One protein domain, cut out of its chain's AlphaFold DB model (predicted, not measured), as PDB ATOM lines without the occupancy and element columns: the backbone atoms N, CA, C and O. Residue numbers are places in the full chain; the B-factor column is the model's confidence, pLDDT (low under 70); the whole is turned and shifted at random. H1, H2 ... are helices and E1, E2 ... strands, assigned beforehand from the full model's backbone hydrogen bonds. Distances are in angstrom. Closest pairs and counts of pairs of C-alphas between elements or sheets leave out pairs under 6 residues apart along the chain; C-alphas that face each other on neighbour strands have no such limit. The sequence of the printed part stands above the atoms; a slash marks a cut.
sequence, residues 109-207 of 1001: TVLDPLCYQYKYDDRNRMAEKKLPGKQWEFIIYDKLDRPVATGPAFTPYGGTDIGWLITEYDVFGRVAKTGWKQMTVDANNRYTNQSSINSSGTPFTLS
ATOM      1  N   THR A 109     193.426 268.427 147.961       77.19
ATOM      2  CA  THR A 109     192.196 267.978 147.283       77.19
ATOM      3  C   THR A 109     192.292 266.559 146.710       77.19
ATOM      4  O   THR A 109     191.273 265.972 146.348       77.19
ATOM      5  N   VAL A 110     193.496 265.979 146.655       80.12
ATOM      6  CA  VAL A 110     193.728 264.570 146.298       80.12
ATOM      7  C   VAL A 110     194.130 263.754 147.524       80.12
ATOM      8  O   VAL A 110     193.607 262.657 147.719       80.12
ATOM      9  N   LEU A 111     195.026 264.285 148.364       83.69
ATOM     10  CA  LEU A 111     195.535 263.553 149.528       83.69
ATOM     11  C   LEU A 111     194.457 263.276 150.578       83.69
ATOM     12  O   LEU A 111     194.390 262.170 151.107       83.69
ATOM     13  N   ASP A 112     193.624 264.264 150.892       83.50
ATOM     14  CA  ASP A 112     192.604 264.128 151.931       83.50
ATOM     15  C   ASP A 112     191.499 263.120 151.584       83.50
ATOM     16  O   ASP A 112     191.102 262.365 152.475       83.50
ATOM     17  N   PRO A 113     191.013 263.042 150.330       83.75
ATOM     18  CA  PRO A 113     189.971 262.074 150.005       83.75
ATOM     19  C   PRO A 113     190.419 260.680 149.610       83.75
ATOM     20  O   PRO A 113     189.595 259.769 149.667       83.75
ATOM     21  N   LEU A 114     191.657 260.503 149.148       86.94
ATOM     22  CA  LEU A 114     192.078 259.247 148.518       86.94
ATOM     23  C   LEU A 114     193.321 258.622 149.151       86.94
ATOM     24  O   LEU A 114     193.650 257.485 148.821       86.94
ATOM     25  N   CYS A 115     194.029 259.327 150.034       88.69
ATOM     26  CA  CYS A 115     195.293 258.841 150.574       88.69
ATOM     27  C   CYS A 115     195.250 258.660 152.089       88.69
ATOM     28  O   CYS A 115     194.702 259.467 152.834       88.69
ATOM     29  N   TYR A 116     195.930 257.609 152.537       91.19
ATOM     30  CA  TYR A 116     196.305 257.438 153.932       91.19
ATOM     31  C   TYR A 116     197.524 258.313 154.218       91.19
ATOM     32  O   TYR A 116     198.530 258.227 153.507       91.19
ATOM     33  N   GLN A 117     197.444 259.148 155.248       91.88
ATOM     34  CA  GLN A 117     198.511 260.078 155.615       91.88
ATOM     35  C   GLN A 117     199.008 259.774 157.025       91.88
ATOM     36  O   GLN A 117     198.215 259.504 157.923       91.88
ATOM     37  N   TYR A 118     200.325 259.847 157.221       93.50
ATOM     38  CA  TYR A 118     200.985 259.499 158.478       93.50
ATOM     39  C   TYR A 118     202.052 260.525 158.828       93.50
ATOM     40  O   TYR A 118     202.843 260.913 157.967       93.50
ATOM     41  N   LYS A 119     202.125 260.907 160.103       93.19
ATOM     42  CA  LYS A 119     203.247 261.672 160.654       93.19
ATOM     43  C   LYS A 119     203.895 260.893 161.779       93.19
ATOM     44  O   LYS A 119     203.211 260.252 162.576       93.19
ATOM     45  N   TYR A 120     205.216 260.972 161.841       92.50
ATOM     46  CA  TYR A 120     206.026 260.279 162.832       92.50
ATOM     47  C   TYR A 120     206.685 261.291 163.768       92.50
ATOM     48  O   TYR A 120     206.985 262.411 163.355       92.50
ATOM     49  N   ASP A 121     206.869 260.910 165.030       86.44
ATOM     50  CA  ASP A 121     207.651 261.705 165.977       86.44
ATOM     51  C   ASP A 121     209.167 261.497 165.807       86.44
ATOM     52  O   ASP A 121     209.623 260.725 164.962       86.44
ATOM     53  N   ASP A 122     209.958 262.189 166.628       88.12
ATOM     54  CA  ASP A 122     211.426 262.128 166.665       88.12
ATOM     55  C   ASP A 122     211.986 260.730 166.991       88.12
ATOM     56  O   ASP A 122     213.164 260.460 166.760       88.12
ATOM     57  N   ARG A 123     211.136 259.819 167.481       86.25
ATOM     58  CA  ARG A 123     211.450 258.409 167.748       86.25
ATOM     59  C   ARG A 123     210.939 257.466 166.653       86.25
ATOM     60  O   ARG A 123     210.969 256.251 166.845       86.25
ATOM     61  N   ASN A 124     210.487 257.989 165.509       91.12
ATOM     62  CA  ASN A 124     209.895 257.232 164.399       91.12
ATOM     63  C   ASN A 124     208.644 256.421 164.787       91.12
ATOM     64  O   ASN A 124     208.351 255.377 164.193       91.12
ATOM     65  N   ARG A 125     207.878 256.884 165.778       90.44
ATOM     66  CA  ARG A 125     206.581 256.296 166.149       90.44
ATOM     67  C   ARG A 125     205.472 257.064 165.440       90.44
ATOM     68  O   ARG A 125     205.555 258.283 165.318       90.44
ATOM     69  N   MET A 126     204.438 256.370 164.964       94.00
ATOM     70  CA  MET A 126     203.310 257.012 164.279       94.00
ATOM     71  C   MET A 126     202.558 257.907 165.268       94.00
ATOM     72  O   MET A 126     201.939 257.418 166.206       94.00
ATOM     73  N   ALA A 127     202.653 259.215 165.085       94.00
ATOM     74  CA  ALA A 127     202.137 260.238 165.987       94.00
ATOM     75  C   ALA A 127     200.761 260.751 165.564       94.00
ATOM     76  O   ALA A 127     199.934 261.083 166.413       94.00
ATOM     77  N   GLU A 128     200.545 260.837 164.255       95.06
ATOM     78  CA  GLU A 128     199.303 261.302 163.655       95.06
ATOM     79  C   GLU A 128     198.994 260.432 162.445       95.06
ATOM     80  O   GLU A 128     199.905 260.052 161.697       95.06
ATOM     81  N   LYS A 129     197.716 260.145 162.230       94.12
ATOM     82  CA  LYS A 129     197.248 259.463 161.029       94.12
ATOM     83  C   LYS A 129     195.956 260.086 160.525       94.12
ATOM     84  O   LYS A 129     195.185 260.635 161.303       94.12
ATOM     85  N   LYS A 130     195.725 260.011 159.221       92.12
ATOM     86  CA  LYS A 130     194.483 260.445 158.583       92.12
ATOM     87  C   LYS A 130     194.091 259.421 157.534       92.12
ATOM     88  O   LYS A 130     194.890 259.100 156.651       92.12
ATOM     89  N   LEU A 131     192.878 258.905 157.667       92.88
ATOM     90  CA  LEU A 131     192.267 258.014 156.690       92.88
ATOM     91  C   LEU A 131     191.531 258.859 155.636       92.88
ATOM     92  O   LEU A 131     191.062 259.954 155.961       92.88
ATOM     93  N   PRO A 132     191.410 258.377 154.388       91.38
ATOM     94  CA  PRO A 132     190.669 259.088 153.351       91.38
ATOM     95  C   PRO A 132     189.213 259.329 153.777       91.38
ATOM     96  O   PRO A 132     188.502 258.382 154.105       91.38
ATOM     97  N   GLY A 133     188.773 260.591 153.776       86.81
ATOM     98  CA  GLY A 133     187.425 260.979 154.226       86.81
ATOM     99  C   GLY A 133     187.231 261.043 155.749       86.81
ATOM    100  O   GLY A 133     186.105 261.244 156.201       86.81
ATOM    101  N   LYS A 134     188.308 260.910 156.537       91.62
ATOM    102  CA  LYS A 134     188.310 261.044 158.003       91.62
ATOM    103  C   LYS A 134     189.152 262.241 158.447       91.62
ATOM    104  O   LYS A 134     190.110 262.635 157.777       91.62
ATOM    105  N   GLN A 135     188.832 262.817 159.600       93.06
ATOM    106  CA  GLN A 135     189.702 263.778 160.279       93.06
ATOM    107  C   GLN A 135     191.019 263.147 160.773       93.06
ATOM    108  O   GLN A 135     191.200 261.929 160.745       93.06
ATOM    109  N   TRP A 136     191.958 263.993 161.216       94.94
ATOM    110  CA  TRP A 136     193.215 263.542 161.819       94.94
ATOM    111  C   TRP A 136     192.973 262.844 163.155       94.94
ATOM    112  O   TRP A 136     192.249 263.355 164.006       94.94
ATOM    113  N   GLU A 137     193.666 261.732 163.350       95.81
ATOM    114  CA  GLU A 137     193.778 261.001 164.602       95.81
ATOM    115  C   GLU A 137     195.196 261.145 165.161       95.81
ATOM    116  O   GLU A 137     196.186 261.168 164.427       95.81
ATOM    117  N   PHE A 138     195.294 261.226 166.479       97.62
ATOM    118  CA  PHE A 138     196.490 261.542 167.236       97.62
ATOM    119  C   PHE A 138     196.800 260.415 168.211       97.62
ATOM    120  O   PHE A 138     195.897 259.869 168.844       97.62
ATOM    121  N   ILE A 139     198.087 260.102 168.359       97.94
ATOM    122  CA  ILE A 139     198.584 259.040 169.233       97.94
ATOM    123  C   ILE A 139     199.657 259.614 170.163       97.94
ATOM    124  O   ILE A 139     200.584 260.324 169.739       97.94
ATOM    125  N   ILE A 140     199.526 259.296 171.449       97.38
ATOM    126  CA  ILE A 140     200.490 259.634 172.497       97.38
ATOM    127  C   ILE A 140     201.014 258.348 173.117       97.38
ATOM    128  O   ILE A 140     200.251 257.421 173.389       97.38
ATOM    129  N   TYR A 141     202.318 258.320 173.361       96.69
ATOM    130  CA  TYR A 141     203.029 257.148 173.850       96.69
ATOM    131  C   TYR A 141     203.640 257.397 175.223       96.69
ATOM    132  O   TYR A 141     204.097 258.508 175.515       96.69
ATOM    133  N   ASP A 142     203.723 256.347 176.035       94.44
ATOM    134  CA  ASP A 142     204.516 256.371 177.259       94.44
ATOM    135  C   ASP A 142     206.026 256.227 176.997       94.44
ATOM    136  O   ASP A 142     206.512 256.188 175.859       94.44
ATOM    137  N   LYS A 143     206.802 256.175 178.086       92.19
ATOM    138  CA  LYS A 143     208.262 256.024 178.033       92.19
ATOM    139  C   LYS A 143     208.713 254.652 177.519       92.19
ATOM    140  O   LYS A 143     209.859 254.542 177.087       92.19
ATOM    141  N   LEU A 144     207.833 253.650 177.546       92.38
ATOM    142  CA  LEU A 144     208.060 252.298 177.034       92.38
ATOM    143  C   LEU A 144     207.551 252.126 175.592       92.38
ATOM    144  O   LEU A 144     207.478 251.003 175.110       92.38
ATOM    145  N   ASP A 145     207.224 253.225 174.901       93.31
ATOM    146  CA  ASP A 145     206.729 253.241 173.518       93.31
ATOM    147  C   ASP A 145     205.366 252.572 173.315       93.31
ATOM    148  O   ASP A 145     205.009 252.202 172.195       93.31
ATOM    149  N   ARG A 146     204.559 252.481 174.374       93.75
ATOM    150  CA  ARG A 146     203.195 251.950 174.296       93.75
ATOM    151  C   ARG A 146     202.196 253.095 174.088       93.75
ATOM    152  O   ARG A 146     202.323 254.114 174.773       93.75
ATOM    153  N   PRO A 147     201.206 252.969 173.184       95.56
ATOM    154  CA  PRO A 147     200.134 253.955 173.054       95.56
ATOM    155  C   PRO A 147     199.335 254.064 174.357       95.56
ATOM    156  O   PRO A 147     198.823 253.059 174.844       95.56
ATOM    157  N   VAL A 148     199.217 255.268 174.915       97.00
ATOM    158  CA  VAL A 148     198.456 255.539 176.153       97.00
ATOM    159  C   VAL A 148     197.250 256.440 175.935       97.00
ATOM    160  O   VAL A 148     196.349 256.436 176.768       97.00
ATOM    161  N   ALA A 149     197.214 257.195 174.836       97.94
ATOM    162  CA  ALA A 149     196.046 257.979 174.463       97.94
ATOM    163  C   ALA A 149     195.874 258.062 172.941       97.94
ATOM    164  O   ALA A 149     196.847 258.315 172.222       97.94
ATOM    165  N   THR A 150     194.637 257.896 172.469       97.62
ATOM    166  CA  THR A 150     194.245 258.070 171.062       97.62
ATOM    167  C   THR A 150     192.975 258.907 170.929       97.62
ATOM    168  O   THR A 150     192.046 258.743 171.715       97.62
ATOM    169  N   GLY A 151     192.898 259.784 169.934       95.81
ATOM    170  CA  GLY A 151     191.695 260.578 169.655       95.81
ATOM    171  C   GLY A 151     191.809 261.338 168.330       95.81
ATOM    172  O   GLY A 151     192.855 261.246 167.695       95.81
ATOM    173  N   PRO A 152     190.798 262.116 167.913       97.00
ATOM    174  CA  PRO A 152     189.577 262.427 168.649       97.00
ATOM    175  C   PRO A 152     188.595 261.252 168.668       97.00
ATOM    176  O   PRO A 152     188.376 260.604 167.650       97.00
ATOM    177  N   ALA A 153     187.985 260.995 169.822       96.62
ATOM    178  CA  ALA A 153     186.897 260.031 169.963       96.62
ATOM    179  C   ALA A 153     185.649 260.721 170.518       96.62
ATOM    180  O   ALA A 153     185.755 261.502 171.470       96.62
ATOM    181  N   PHE A 154     184.480 260.413 169.948       96.94
ATOM    182  CA  PHE A 154     183.197 260.868 170.486       96.94
ATOM    183  C   PHE A 154     182.978 260.365 171.912       96.94
ATOM    184  O   PHE A 154     183.608 259.404 172.354       96.94
ATOM    185  N   THR A 155     182.063 261.002 172.634       96.25
ATOM    186  CA  THR A 155     181.596 260.511 173.930       96.25
ATOM    187  C   THR A 155     181.068 259.069 173.827       96.25
ATOM    188  O   THR A 155     180.385 258.719 172.860       96.25
ATOM    189  N   PRO A 156     181.331 258.202 174.823       96.62
ATOM    190  CA  PRO A 156     180.807 256.840 174.833       96.62
ATOM    191  C   PRO A 156     179.276 256.735 174.836       96.62
ATOM    192  O   PRO A 156     178.756 255.690 174.466       96.62
ATOM    193  N   TYR A 157     178.571 257.795 175.236       94.56
ATOM    194  CA  TYR A 157     177.130 257.774 175.516       94.56
ATOM    195  C   TYR A 157     176.253 258.302 174.364       94.56
ATOM    196  O   TYR A 157     175.049 258.458 174.540       94.56
ATOM    197  N   GLY A 158     176.843 258.599 173.200       91.31
ATOM    198  CA  GLY A 158     176.161 259.262 172.086       91.31
ATOM    199  C   GLY A 158     176.159 260.785 172.243       91.31
ATOM    200  O   GLY A 158     175.756 261.325 173.273       91.31
ATOM    201  N   GLY A 159     176.664 261.498 171.236       89.81
ATOM    202  CA  GLY A 159     176.757 262.960 171.245       89.81
ATOM    203  C   GLY A 159     177.968 263.478 170.476       89.81
ATOM    204  O   GLY A 159     178.666 262.720 169.812       89.81
ATOM    205  N   THR A 160     178.220 264.782 170.571       93.38
ATOM    206  CA  THR A 160     179.273 265.470 169.799       93.38
ATOM    207  C   THR A 160     180.507 265.836 170.621       93.38
ATOM    208  O   THR A 160     181.474 266.357 170.067       93.38
ATOM    209  N   ASP A 161     180.501 265.565 171.931       95.38
ATOM    210  CA  ASP A 161     181.664 265.783 172.789       95.38
ATOM    211  C   ASP A 161     182.845 264.924 172.333       95.38
ATOM    212  O   ASP A 161     182.690 263.739 172.038       95.38
ATOM    213  N   ILE A 162     184.036 265.523 172.326       96.19
ATOM    214  CA  ILE A 162     185.283 264.891 171.891       96.19
ATOM    215  C   ILE A 162     186.230 264.708 173.078       96.19
ATOM    216  O   ILE A 162     186.340 265.571 173.953       96.19
ATOM    217  N   GLY A 163     186.944 263.585 173.088       97.00
ATOM    218  CA  GLY A 163     187.959 263.277 174.086       97.00
ATOM    219  C   GLY A 163     189.012 262.287 173.601       97.00
ATOM    220  O   GLY A 163     189.049 261.895 172.431       97.00
ATOM    221  N   TRP A 164     189.880 261.897 174.531       97.88
ATOM    222  CA  TRP A 164     190.903 260.873 174.337       97.88
ATOM    223  C   TRP A 164     190.423 259.528 174.879       97.88
ATOM    224  O   TRP A 164     189.933 259.452 176.006       97.88
ATOM    225  N   LEU A 165     190.635 258.462 174.112       97.94
ATOM    226  CA  LEU A 165     190.626 257.092 174.615       97.94
ATOM    227  C   LEU A 165     191.957 256.815 175.295       97.94
ATOM    228  O   LEU A 165     193.006 256.995 174.684       97.94
ATOM    229  N   ILE A 166     191.906 256.397 176.553       98.19
ATOM    230  CA  ILE A 166     193.062 256.177 177.417       98.19
ATOM    231  C   ILE A 166     193.275 254.681 177.607       98.19
ATOM    232  O   ILE A 166     192.314 253.940 177.805       98.19
ATOM    233  N   THR A 167     194.534 254.247 177.571       97.00
ATOM    234  CA  THR A 167     194.945 252.875 177.901       97.00
ATOM    235  C   THR A 167     195.991 252.909 179.007       97.00
ATOM    236  O   THR A 167     197.061 253.498 178.843       97.00
ATOM    237  N   GLU A 168     195.692 252.260 180.129       95.69
ATOM    238  CA  GLU A 168     196.620 252.049 181.237       95.69
ATOM    239  C   GLU A 168     197.106 250.599 181.235       95.69
ATOM    240  O   GLU A 168     196.320 249.657 181.093       95.69
ATOM    241  N   TYR A 169     198.411 250.419 181.421       94.81
ATOM    242  CA  TYR A 169     199.058 249.111 181.423       94.81
ATOM    243  C   TYR A 169     199.533 248.735 182.820       94.81
ATOM    244  O   TYR A 169     199.964 249.597 183.591       94.81
ATOM    245  N   ASP A 170     199.538 247.440 183.115       92.31
ATOM    246  CA  ASP A 170     200.216 246.922 184.297       92.31
ATOM    247  C   ASP A 170     201.751 246.915 184.130       92.31
ATOM    248  O   ASP A 170     202.319 247.307 183.100       92.31
ATOM    249  N   VAL A 171     202.441 246.448 185.174       92.75
ATOM    250  CA  VAL A 171     203.910 246.348 185.213       92.75
ATOM    251  C   VAL A 171     204.489 245.373 184.179       92.75
ATOM    252  O   VAL A 171     205.677 245.454 183.881       92.75
ATOM    253  N   PHE A 172     203.668 244.485 183.614       92.00
ATOM    254  CA  PHE A 172     204.049 243.523 182.579       92.00
ATOM    255  C   PHE A 172     203.648 243.979 181.170       92.00
ATOM    256  O   PHE A 172     203.909 243.277 180.198       92.00
ATOM    257  N   GLY A 173     203.037 245.159 181.034       91.00
ATOM    258  CA  GLY A 173     202.607 245.690 179.745       91.00
ATOM    259  C   GLY A 173     201.311 245.101 179.210       91.00
ATOM    260  O   GLY A 173     201.028 245.281 178.026       91.00
ATOM    261  N   ARG A 174     200.502 244.457 180.049       92.31
ATOM    262  CA  ARG A 174     199.137 244.054 179.692       92.31
ATOM    263  C   ARG A 174     198.190 245.220 179.945       92.31
ATOM    264  O   ARG A 174     198.411 246.010 180.862       92.31
ATOM    265  N   VAL A 175     197.134 245.334 179.144       94.06
ATOM    266  CA  VAL A 175     196.109 246.368 179.347       94.06
ATOM    267  C   VAL A 175     195.389 246.085 180.662       94.06
ATOM    268  O   VAL A 175     194.727 245.056 180.791       94.06
ATOM    269  N   ALA A 176     195.525 246.996 181.623       93.00
ATOM    270  CA  ALA A 176     194.902 246.911 182.938       93.00
ATOM    271  C   ALA A 176     193.582 247.683 182.976       93.00
ATOM    272  O   ALA A 176     192.603 247.179 183.520       93.00
ATOM    273  N   LYS A 177     193.538 248.881 182.379       95.19
ATOM    274  CA  LYS A 177     192.323 249.700 182.292       95.19
ATOM    275  C   LYS A 177     192.240 250.448 180.972       95.19
ATOM    276  O   LYS A 177     193.263 250.815 180.394       95.19
ATOM    277  N   THR A 178     191.021 250.731 180.536       97.50
ATOM    278  CA  THR A 178     190.761 251.715 179.478       97.50
ATOM    279  C   THR A 178     189.781 252.770 179.966       97.50
ATOM    280  O   THR A 178     189.026 252.535 180.911       97.50
ATOM    281  N   GLY A 179     189.773 253.939 179.331       96.69
ATOM    282  CA  GLY A 179     188.851 255.015 179.680       96.69
ATOM    283  C   GLY A 179     188.628 256.010 178.556       96.69
ATOM    284  O   GLY A 179     189.328 255.984 177.546       96.69
ATOM    285  N   TRP A 180     187.666 256.907 178.743       97.38
ATOM    286  CA  TRP A 180     187.459 258.065 177.879       97.38
ATOM    287  C   TRP A 180     187.521 259.340 178.710       97.38
ATOM    288  O   TRP A 180     186.839 259.458 179.729       97.38
ATOM    289  N   LYS A 181     188.341 260.296 178.270       96.12
ATOM    290  CA  LYS A 181     188.581 261.551 178.979       96.12
ATOM    291  C   LYS A 181     188.293 262.744 178.079       96.12
ATOM    292  O   LYS A 181     188.994 262.955 177.085       96.12
ATOM    293  N   GLN A 182     187.288 263.540 178.443       95.94
ATOM    294  CA  GLN A 182     186.943 264.762 177.717       95.94
ATOM    295  C   GLN A 182     188.057 265.799 177.873       95.94
ATOM    296  O   GLN A 182     188.260 266.368 178.945       95.94
ATOM    297  N   MET A 183     188.790 266.042 176.794       95.06
ATOM    298  CA  MET A 183     189.825 267.068 176.696       95.06
ATOM    299  C   MET A 183     189.956 267.470 175.230       95.06
ATOM    300  O   MET A 183     189.590 266.705 174.340       95.06
ATOM    301  N   THR A 184     190.537 268.636 174.967       95.38
ATOM    302  CA  THR A 184     190.834 269.057 173.596       95.38
ATOM    303  C   THR A 184     191.773 268.063 172.908       95.38
ATOM    304  O   THR A 184     192.796 267.651 173.470       95.38
ATOM    305  N   VAL A 185     191.430 267.698 171.672       96.56
ATOM    306  CA  VAL A 185     192.212 266.797 170.826       96.56
ATOM    307  C   VAL A 185     192.597 267.528 169.545       96.56
ATOM    308  O   VAL A 185     191.774 267.739 168.661       96.56
ATOM    309  N   ASP A 186     193.860 267.928 169.461       95.12
ATOM    310  CA  ASP A 186     194.469 268.524 168.275       95.12
ATOM    311  C   ASP A 186     195.992 268.297 168.307       95.12
ATOM    312  O   ASP A 186     196.545 267.794 169.294       95.12
ATOM    313  N   ALA A 187     196.686 268.691 167.237       93.75
ATOM    314  CA  ALA A 187     198.133 268.514 167.111       93.75
ATOM    315  C   ALA A 187     198.934 269.210 168.233       93.75
ATOM    316  O   ALA A 187     199.934 268.674 168.720       93.75
ATOM    317  N   ASN A 188     198.490 270.386 168.687       95.62
ATOM    318  CA  ASN A 188     199.178 271.164 169.717       95.62
ATOM    319  C   ASN A 188     199.016 270.532 171.110       95.62
ATOM    320  O   ASN A 188     199.981 270.399 171.869       95.62
ATOM    321  N   ASN A 189     197.806 270.087 171.435       95.56
ATOM    322  CA  ASN A 189     197.504 269.357 172.661       95.56
ATOM    323  C   ASN A 189     198.195 267.989 172.679       95.56
ATOM    324  O   ASN A 189     198.755 267.612 173.711       95.56
ATOM    325  N   ARG A 190     198.274 267.287 171.539       95.62
ATOM    326  CA  ARG A 190     199.077 266.061 171.399       95.62
ATOM    327  C   ARG A 190     200.533 266.305 171.785       95.62
ATOM    328  O   ARG A 190     201.080 265.566 172.603       95.62
ATOM    329  N   TYR A 191     201.159 267.343 171.227       94.94
ATOM    330  CA  TYR A 191     202.555 267.690 171.521       94.94
ATOM    331  C   TYR A 191     202.766 268.056 172.998       94.94
ATOM    332  O   TYR A 191     203.711 267.582 173.638       94.94
ATOM    333  N   THR A 192     201.858 268.857 173.559       96.19
ATOM    334  CA  THR A 192     201.906 269.290 174.963       96.19
ATOM    335  C   THR A 192     201.802 268.098 175.919       96.19
ATOM    336  O   THR A 192     202.627 267.949 176.823       96.19
ATOM    337  N   ASN A 193     200.848 267.195 175.683       96.69
ATOM    338  CA  ASN A 193     200.651 266.006 176.510       96.69
ATOM    339  C   ASN A 193     201.801 264.994 176.363       96.69
ATOM    340  O   ASN A 193     202.258 264.446 177.368       96.69
ATOM    341  N   GLN A 194     202.338 264.797 175.152       96.31
ATOM    342  CA  GLN A 194     203.536 263.971 174.942       96.31
ATOM    343  C   GLN A 194     204.748 264.531 175.706       96.31
ATOM    344  O   GLN A 194     205.481 263.773 176.343       96.31
ATOM    345  N   SER A 195     204.933 265.856 175.705       95.44
ATOM    346  CA  SER A 195     206.002 266.531 176.458       95.44
ATOM    347  C   SER A 195     205.828 266.371 177.973       95.44
ATOM    348  O   SER A 195     206.800 266.121 178.694       95.44
ATOM    349  N   SER A 196     204.585 266.439 178.463       96.00
ATOM    350  CA  SER A 196     204.260 266.172 179.868       96.00
ATOM    351  C   SER A 196     204.651 264.744 180.269       96.00
ATOM    352  O   SER A 196     205.396 264.559 181.227       96.00
ATOM    353  N   ILE A 197     204.270 263.729 179.490       95.12
ATOM    354  CA  ILE A 197     204.627 262.324 179.769       95.12
ATOM    355  C   ILE A 197     206.142 262.091 179.721       95.12
ATOM    356  O   ILE A 197     206.701 261.424 180.600       95.12
ATOM    357  N   ASN A 198     206.838 262.682 178.746       93.75
ATOM    358  CA  ASN A 198     208.298 262.589 178.644       93.75
ATOM    359  C   ASN A 198     208.987 263.140 179.908       93.75
ATOM    360  O   ASN A 198     209.972 262.569 180.380       93.75
ATOM    361  N   SER A 199     208.411 264.184 180.510       94.75
ATOM    362  CA  SER A 199     208.845 264.782 181.781       94.75
ATOM    363  C   SER A 199     208.232 264.131 183.035       94.75
ATOM    364  O   SER A 199     208.400 264.639 184.141       94.75
ATOM    365  N   SER A 200     207.634 262.941 182.901       93.62
ATOM    366  CA  SER A 200     207.020 262.145 183.985       93.62
ATOM    367  C   SER A 200     205.695 262.681 184.540       93.62
ATOM    368  O   SER A 200     205.294 262.294 185.634       93.62
ATOM    369  N   GLY A 201     205.006 263.553 183.805       93.19
ATOM    370  CA  GLY A 201     203.632 263.945 184.105       93.19
ATOM    371  C   GLY A 201     202.616 262.841 183.790       93.19
ATOM    372  O   GLY A 201     202.880 261.934 183.001       93.19
ATOM    373  N   THR A 202     201.430 262.944 184.392       91.56
ATOM    374  CA  THR A 202     200.308 262.000 184.232       91.56
ATOM    375  C   THR A 202     199.049 262.726 183.729       91.56
ATOM    376  O   THR A 202     198.081 262.872 184.474       91.56
ATOM    377  N   PRO A 203     199.037 263.236 182.482       93.44
ATOM    378  CA  PRO A 203     197.923 264.045 181.970       93.44
ATOM    379  C   PRO A 203     196.598 263.272 181.827       93.44
ATOM    380  O   PRO A 203     195.542 263.888 181.721       93.44
ATOM    381  N   PHE A 204     196.645 261.936 181.850       93.81
ATOM    382  CA  PHE A 204     195.512 261.053 181.557       93.81
ATOM    383  C   PHE A 204     195.017 260.238 182.753       93.81
ATOM    384  O   PHE A 204     194.421 259.187 182.557       93.81
ATOM    385  N   THR A 205     195.237 260.701 183.986       92.19
ATOM    386  CA  THR A 205     194.681 260.024 185.167       92.19
ATOM    387  C   THR A 205     193.155 259.932 185.060       92.19
ATOM    388  O   THR A 205     192.475 260.962 184.962       92.19
ATOM    389  N   LEU A 206     192.633 258.703 185.081       93.69
ATOM    390  CA  LEU A 206     191.205 258.416 184.975       93.69
ATOM    391  C   LEU A 206     190.505 258.512 186.336       93.69
ATOM    392  O   LEU A 206     190.971 257.956 187.333       93.69
ATOM    393  N   SER A 207     189.354 259.181 186.385       92.81
ATOM    394  CA  SER A 207     188.390 259.041 187.483       92.81
ATOM    395  C   SER A 207     187.429 257.877 187.230       92.81
ATOM    396  O   SER A 207     187.261 257.419 186.104       92.81
TER     397      SER A 207
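This is residues 109 to 207 of the 1001 residues of an uncharacterized protein of Flavobacterium sediminis (UniProt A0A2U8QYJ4). One strongly twisted sheet of six strands has a helix, H2, packed lengthwise over E3 on one face, while the opposite face has no named helix over it. A short helix, H1, sits at the far end of the sheet near E1 and E2, and only grazes it. The printed part has 99 residues with two named helices and six named strands, in the order H1 E1 E2 E3 E4 E5 E6 H2, and its class is mixed, helices and strands. The sheet's order is E1 - E2 - E3 - E4 - E5 - E6, antiparallel throughout. The whole is compact, with a radius of gyration of the C-alphas of 14.1 A and spans of 44 by 35 by 24 A.

Find C-alpha 109 at (192.196, 267.978, 147.283); from there H1 runs over residues 109 to 114, 8.8 A long. Next come E1, residues 117 to 120, 10.4 A, and E2, residues 126 to 130, 11.1 A. E3, residues 136 to 141, starts at C-alpha 136 at (193.215, 263.542, 161.819) and covers 16.8 A. E4, residues 147 to 154, is 18.5 A long and bends by 53 degrees at residue 151. E5, residues 162 to 169, is 23.0 A long, and E6, residues 175 to 181, is 17.0 A. H2, residues 187 to 198, covers 16.5 A and ends at C-alpha 198 at (208.298, 262.589, 178.644).

Read the six strands as a meander, each strand the antiparallel neighbour of the one before. In the hairpin E1 and E2, look for N 119 and O 128, 2.9 A apart. In E2 and E3, N 137 and O 129 are 2.8 A apart. E3 is staggered: it pairs with E2 over residues 136 to 138 and with E4 over 138 to 141, where N 138 and O 151 are 2.7 A apart. Between E4 and E5, N 165 and O 150 are 2.8 A apart; between E5 and E6, N 166 and O 179 are 2.8 A apart. H2 is on one face of the sheet, making two layers, a helix on one face of a sheet, at a height of 8.9 A over the sheet. It runs along the strands, at 2 degrees to E3 on the local plane. H2 touches E3, and their closest C-alphas are those of Ile 140 and Gln 194, 5.8 A apart. H1 only grazes the sheet, with residues 111 to 113, and is apart from H2. In H2 every O i to N i+4 pair is within hydrogen-bond range; in H1, 1 of 2.

The two C-alphas farthest apart, those of Thr 109 and Val 171, are 45.2 A apart. The printed part has no cut and no long link; E4 to E5 is short, the others tight. The mean pLDDT of the printed part is 93.5, and no printed residue is under 70.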